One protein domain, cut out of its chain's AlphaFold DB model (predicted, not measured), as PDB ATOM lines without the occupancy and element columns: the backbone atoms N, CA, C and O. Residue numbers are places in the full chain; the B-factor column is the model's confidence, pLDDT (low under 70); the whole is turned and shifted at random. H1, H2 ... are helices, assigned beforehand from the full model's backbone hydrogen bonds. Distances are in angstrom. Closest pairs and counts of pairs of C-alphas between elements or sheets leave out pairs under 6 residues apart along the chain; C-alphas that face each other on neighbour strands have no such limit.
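Overview. This is residues 136 to 184 of the 210 residues of an uncharacterized protein of Pseudo-nitzschia multistriata (UniProt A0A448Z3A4). The model is an open, flat V with no packed core: the long helix H1 makes one arm, and H2, a linking stretch and the short H3 make the other. No helix touches another. The printed part has 49 residues with three named helices, in the order H1, H2, H3, and no named strand; its class is all helix. It is extended, with a radius of gyration of the C-alphas of 15.8 A, and spans 39 by 33 by 13 A.

Along the chain. H1, residues 136 to 154, begins at C-alpha 136 (1.996, -25.990, 83.398) and is 27.0 A long. H2, residues 160 to 170, is 14.8 A long. H3, residues 178 to 184, ends at C-alpha 184 (-11.204, 7.627, 88.689).

Arrangement. H1 and H2 are apart, with a tight link of 5 residues between them. H2 and H3 are apart, with a short link of 7 residues. H1 and H3 are apart. In H1, H2 and H3 every O i to N i+4 pair is within hydrogen-bond range.

Size, cuts and confidence. The C-alphas farthest apart, those of Lys 136 and Glu 179, are 41.4 A apart. The printed part has no cut and no long link. Residues 166 to 184 have pLDDT under 70.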
ATOM      1  N   LYS A 136       0.553 -25.767  83.278       81.44
ATOM      2  CA  LYS A 136       1.996 -25.990  83.398       81.44
ATOM      3  C   LYS A 136       2.796 -24.704  83.199       81.44
ATOM      4  O   LYS A 136       3.551 -24.354  84.087       81.44
ATOM      5  N   GLU A 137       2.559 -23.960  82.120       81.50
ATOM      6  CA  GLU A 137       3.249 -22.681  81.881       81.50
ATOM      7  C   GLU A 137       2.971 -21.650  82.981       81.50
ATOM      8  O   GLU A 137       3.880 -20.932  83.384       81.50
ATOM      9  N   LEU A 138       1.739 -21.604  83.505       83.69
ATOM     10  CA  LEU A 138       1.418 -20.738  84.642       83.69
ATOM     11  C   LEU A 138       2.210 -21.147  85.890       83.69
ATOM     12  O   LEU A 138       2.747 -20.294  86.590       83.69
ATOM     13  N   HIS A 139       2.281 -22.447  86.172       88.25
ATOM     14  CA  HIS A 139       3.035 -22.961  87.311       88.25
ATOM     15  C   HIS A 139       4.534 -22.667  87.171       88.25
ATOM     16  O   HIS A 139       5.154 -22.211  88.124       88.25
ATOM     17  N   ASP A 140       5.103 -22.878  85.985       89.75
ATOM     18  CA  ASP A 140       6.519 -22.615  85.719       89.75
ATOM     19  C   ASP A 140       6.850 -21.125  85.897       89.75
ATOM     20  O   ASP A 140       7.865 -20.785  86.501       89.75
ATOM     21  N   GLN A 141       5.947 -20.227  85.486       85.50
ATOM     22  CA  GLN A 141       6.104 -18.794  85.734       85.50
ATOM     23  C   GLN A 141       5.997 -18.409  87.202       85.50
ATOM     24  O   GLN A 141       6.763 -17.562  87.653       85.50
ATOM     25  N   ILE A 142       5.071 -19.011  87.952       88.56
ATOM     26  CA  ILE A 142       4.973 -18.773  89.397       88.56
ATOM     27  C   ILE A 142       6.289 -19.174  90.067       88.56
ATOM     28  O   ILE A 142       6.840 -18.392  90.836       88.56
ATOM     29  N   VAL A 143       6.839 -20.337  89.715       92.69
ATOM     30  CA  VAL A 143       8.122 -20.814  90.249       92.69
ATOM     31  C   VAL A 143       9.279 -19.887  89.866       92.69
ATOM     32  O   VAL A 143      10.143 -19.607  90.698       92.69
ATOM     33  N   ASP A 144       9.310 -19.378  88.633       92.50
ATOM     34  CA  ASP A 144      10.334 -18.418  88.210       92.50
ATOM     35  C   ASP A 144      10.224 -17.084  88.967       92.50
ATOM     36  O   ASP A 144      11.249 -16.537  89.379       92.50
ATOM     37  N   VAL A 145       9.006 -16.587  89.212       89.50
ATOM     38  CA  VAL A 145       8.770 -15.385  90.029       89.50
ATOM     39  C   VAL A 145       9.187 -15.622  91.477       89.50
ATOM     40  O   VAL A 145       9.872 -14.783  92.056       89.50
ATOM     41  N   GLU A 146       8.838 -16.766  92.067       89.44
ATOM     42  CA  GLU A 146       9.263 -17.131  93.422       89.44
ATOM     43  C   GLU A 146      10.791 -17.188  93.540       89.44
ATOM     44  O   GLU A 146      11.365 -16.676  94.508       89.44
ATOM     45  N   ARG A 147      11.468 -17.768  92.539       92.06
ATOM     46  CA  ARG A 147      12.934 -17.810  92.490       92.06
ATOM     47  C   ARG A 147      13.522 -16.402  92.410       92.06
ATOM     48  O   ARG A 147      14.401 -16.080  93.205       92.06
ATOM     49  N   ASP A 148      13.016 -15.564  91.509       91.25
ATOM     50  CA  ASP A 148      13.475 -14.181  91.335       91.25
ATOM     51  C   ASP A 148      13.232 -13.335  92.598       91.25
ATOM     52  O   ASP A 148      14.129 -12.634  93.066       91.25
ATOM     53  N   MET A 149      12.068 -13.461  93.242       85.44
ATOM     54  CA  MET A 149      11.789 -12.794  94.519       85.44
ATOM     55  C   MET A 149      12.757 -13.240  95.614       85.44
ATOM     56  O   MET A 149      13.273 -12.407  96.361       85.44
ATOM     57  N   ARG A 150      13.049 -14.539  95.703       87.44
ATOM     58  CA  ARG A 150      14.000 -15.067  96.684       87.44
ATOM     59  C   ARG A 150      15.419 -14.554  96.434       87.44
ATOM     60  O   ARG A 150      16.106 -14.185  97.384       87.44
ATOM     61  N   GLU A 151      15.852 -14.493  95.180       89.62
ATOM     62  CA  GLU A 151      17.162 -13.951  94.801       89.62
ATOM     63  C   GLU A 151      17.268 -12.449  95.105       89.62
ATOM     64  O   GLU A 151      18.246 -12.012  95.716       89.62
ATOM     65  N   ARG A 152      16.233 -11.661  94.782       85.56
ATOM     66  CA  ARG A 152      16.143 -10.231  95.133       85.56
ATOM     67  C   ARG A 152      16.121  -9.999  96.643       85.56
ATOM     68  O   ARG A 152      16.730  -9.042  97.124       85.56
ATOM     69  N   ALA A 153      15.484 -10.887  97.405       86.19
ATOM     70  CA  ALA A 153      15.495 -10.825  98.862       86.19
ATOM     71  C   ALA A 153      16.892 -11.056  99.438       86.19
ATOM     72  O   ALA A 153      17.342 -10.274 100.272       86.19
ATOM     73  N   ILE A 154      17.609 -12.070  98.946       86.69
ATOM     74  CA  ILE A 154      18.995 -12.345  99.354       86.69
ATOM     75  C   ILE A 154      19.916 -11.177  98.978       86.69
ATOM     76  O   ILE A 154      20.807 -10.813  99.742       86.69
ATOM     77  N   LYS A 155      19.675 -10.549  97.825       87.50
ATOM     78  CA  LYS A 155      20.398  -9.361  97.356       87.50
ATOM     79  C   LYS A 155      20.095  -8.095  98.174       87.50
ATOM     80  O   LYS A 155      20.785  -7.086  98.023       87.50
ATOM     81  N   GLY A 156      19.085  -8.134  99.046       84.00
ATOM     82  CA  GLY A 156      18.672  -6.990  99.851       84.00
ATOM     83  C   GLY A 156      17.995  -5.903  99.015       84.00
ATOM     84  O   GLY A 156      18.208  -4.717  99.259       84.00
ATOM     85  N   ASP A 157      17.223  -6.283  97.993       77.38
ATOM     86  CA  ASP A 157      16.398  -5.342  97.224       77.38
ATOM     87  C   ASP A 157      15.076  -4.995  97.946       77.38
ATOM     88  O   ASP A 157      14.413  -4.034  97.569       77.38
ATOM     89  N   PHE A 158      14.746  -5.696  99.043       79.00
ATOM     90  CA  PHE A 158      13.619  -5.387  99.944       79.00
ATOM     91  C   PHE A 158      14.029  -4.619 101.214       79.00
ATOM     92  O   PHE A 158      13.354  -4.709 102.238       79.00
ATOM     93  N   THR A 159      15.131  -3.867 101.191       84.19
ATOM     94  CA  THR A 159      15.392  -2.908 102.274       84.19
ATOM     95  C   THR A 159      14.350  -1.783 102.227       84.19
ATOM     96  O   THR A 159      13.924  -1.406 101.131       84.19
ATOM     97  N   PRO A 160      13.925  -1.226 103.377       78.62
ATOM     98  CA  PRO A 160      12.873  -0.204 103.423       78.62
ATOM     99  C   PRO A 160      13.198   1.008 102.538       78.62
ATOM    100  O   PRO A 160      12.325   1.491 101.826       78.62
ATOM    101  N   GLU A 161      14.471   1.406 102.473       77.75
ATOM    102  CA  GLU A 161      14.958   2.503 101.624       77.75
ATOM    103  C   GLU A 161      14.786   2.226 100.119       77.75
ATOM    104  O   GLU A 161      14.353   3.090  99.357       77.75
ATOM    105  N   LYS A 162      15.084   1.000  99.663       78.38
ATOM    106  CA  LYS A 162      14.910   0.616  98.253       78.38
ATOM    107  C   LYS A 162      13.449   0.365  97.904       78.38
ATOM    108  O   LYS A 162      13.049   0.650  96.783       78.38
ATOM    109  N   LEU A 163      12.656  -0.144  98.845       74.62
ATOM    110  CA  LEU A 163      11.207  -0.292  98.701       74.62
ATOM    111  C   LEU A 163      10.525   1.064  98.549       74.62
ATOM    112  O   LEU A 163       9.619   1.195  97.734       74.62
ATOM    113  N   GLU A 164      10.969   2.075  99.293       73.44
ATOM    114  CA  GLU A 164      10.483   3.444  99.155       73.44
ATOM    115  C   GLU A 164      10.874   4.045  97.798       73.44
ATOM    116  O   GLU A 164      10.015   4.573  97.091       73.44
ATOM    117  N   ALA A 165      12.122   3.846  97.358       74.75
ATOM    118  CA  ALA A 165      12.563   4.238  96.017       74.75
ATOM    119  C   ALA A 165      11.794   3.504  94.895       74.75
ATOM    120  O   ALA A 165      11.463   4.101  93.868       74.75
ATOM    121  N   LEU A 166      11.462   2.222  95.092       69.00
ATOM    122  CA  LEU A 166      10.670   1.419  94.157       69.00
ATOM    123  C   LEU A 166       9.206   1.876  94.132       69.00
ATOM    124  O   LEU A 166       8.611   1.982  93.067       69.00
ATOM    125  N   LYS A 167       8.623   2.201  95.291       69.19
ATOM    126  CA  LYS A 167       7.279   2.789  95.396       69.19
ATOM    127  C   LYS A 167       7.208   4.138  94.686       69.19
ATOM    128  O   LYS A 167       6.223   4.402  94.009       69.19
ATOM    129  N   GLN A 168       8.251   4.961  94.789       68.44
ATOM    130  CA  GLN A 168       8.341   6.235  94.071       68.44
ATOM    131  C   GLN A 168       8.485   6.053  92.551       68.44
ATOM    132  O   GLN A 168       7.963   6.863  91.795       68.44
ATOM    133  N   THR A 169       9.133   4.980  92.085       67.81
ATOM    134  CA  THR A 169       9.252   4.667  90.644       67.81
ATOM    135  C   THR A 169       8.057   3.897  90.073       67.81
ATOM    136  O   THR A 169       7.816   3.967  88.873       67.81
ATOM    137  N   LEU A 170       7.302   3.182  90.911       61.94
ATOM    138  CA  LEU A 170       6.057   2.488  90.558       61.94
ATOM    139  C   LEU A 170       4.803   3.354  90.754       61.94
ATOM    140  O   LEU A 170       3.703   2.909  90.413       61.94
ATOM    141  N   GLN A 171       4.948   4.581  91.269       55.59
ATOM    142  CA  GLN A 171       3.914   5.605  91.129       55.59
ATOM    143  C   GLN A 171       3.536   5.749  89.646       55.59
ATOM    144  O   GLN A 171       4.353   5.497  88.758       55.59
ATOM    145  N   PRO A 172       2.250   6.014  89.383       50.72
ATOM    146  CA  PRO A 172       1.506   5.383  88.309       50.72
ATOM    147  C   PRO A 172       2.127   5.674  86.949       50.72
ATOM    148  O   PRO A 172       2.549   6.799  86.684       50.72
ATOM    149  N   ARG A 173       2.121   4.642  86.091       48.16
ATOM    150  CA  ARG A 173       2.311   4.740  84.638       48.16
ATOM    151  C   ARG A 173       1.892   6.125  84.152       48.16
ATOM    152  O   ARG A 173       0.714   6.472  84.242       48.16
ATOM    153  N   SER A 174       2.842   6.861  83.589       48.19
ATOM    154  CA  SER A 174       2.702   8.162  82.919       48.19
ATOM    155  C   SER A 174       1.740   8.166  81.717       48.19
ATOM    156  O   SER A 174       1.764   9.081  80.899       48.19
ATOM    157  N   ASP A 175       0.920   7.128  81.590       52.66
ATOM    158  CA  ASP A 175       0.038   6.849  80.469       52.66
ATOM    159  C   ASP A 175      -1.409   7.276  80.793       52.66
ATOM    160  O   ASP A 175      -2.240   7.329  79.890       52.66
ATOM    161  N   LEU A 176      -1.719   7.585  82.063       55.34
ATOM    162  CA  LEU A 176      -2.983   8.202  82.473       55.34
ATOM    163  C   LEU A 176      -2.763   9.684  82.761       55.34
ATOM    164  O   LEU A 176      -1.879  10.058  83.536       55.34
ATOM    165  N   SER A 177      -3.588  10.529  82.149       56.69
ATOM    166  CA  SER A 177      -3.561  11.959  82.426       56.69
ATOM    167  C   SER A 177      -3.943  12.216  83.889       56.69
ATOM    168  O   SER A 177      -4.718  11.474  84.499       56.69
ATOM    169  N   THR A 178      -3.431  13.298  84.472       61.91
ATOM    170  CA  THR A 178      -3.805  13.747  85.826       61.91
ATOM    171  C   THR A 178      -5.327  13.913  85.973       61.91
ATOM    172  O   THR A 178      -5.878  13.768  87.065       61.91
ATOM    173  N   GLU A 179      -6.013  14.170  84.859       62.50
ATOM    174  CA  GLU A 179      -7.466  14.280  84.753       62.50
ATOM    175  C   GLU A 179      -8.156  12.919  84.897       62.50
ATOM    176  O   GLU A 179      -9.138  12.822  85.631       62.50
ATOM    177  N   ASP A 180      -7.612  11.853  84.305       61.03
ATOM    178  CA  ASP A 180      -8.152  10.489  84.417       61.03
ATOM    179  C   ASP A 180      -8.021   9.940  85.840       61.03
ATOM    180  O   ASP A 180      -8.922   9.265  86.338       61.03
ATOM    181  N   ILE A 181      -6.933  10.282  86.538       64.00
ATOM    182  CA  ILE A 181      -6.724   9.911  87.945       64.00
ATOM    183  C   ILE A 181      -7.729  10.647  88.844       64.00
ATOM    184  O   ILE A 181      -8.337  10.047  89.736       64.00
ATOM    185  N   ALA A 182      -7.967  11.938  88.586       66.62
ATOM    186  CA  ALA A 182      -8.984  12.710  89.296       66.62
ATOM    187  C   ALA A 182     -10.403  12.189  89.005       66.62
ATOM    188  O   ALA A 182     -11.245  12.141  89.903       66.62
ATOM    189  N   MET A 183     -10.661  11.749  87.771       68.12
ATOM    190  CA  MET A 183     -11.934  11.170  87.353       68.12
ATOM    191  C   MET A 183     -12.161   9.798  88.005       68.12
ATOM    192  O   MET A 183     -13.213   9.566  88.598       68.12
ATOM    193  N   ALA A 184     -11.154   8.922  88.013       64.88
ATOM    194  CA  ALA A 184     -11.204   7.627  88.689       64.88
ATOM    195  C   ALA A 184     -11.438   7.769  90.201       64.88
ATOM    196  O   ALA A 184     -12.220   7.009  90.774       64.88
TER     197      ALA A 184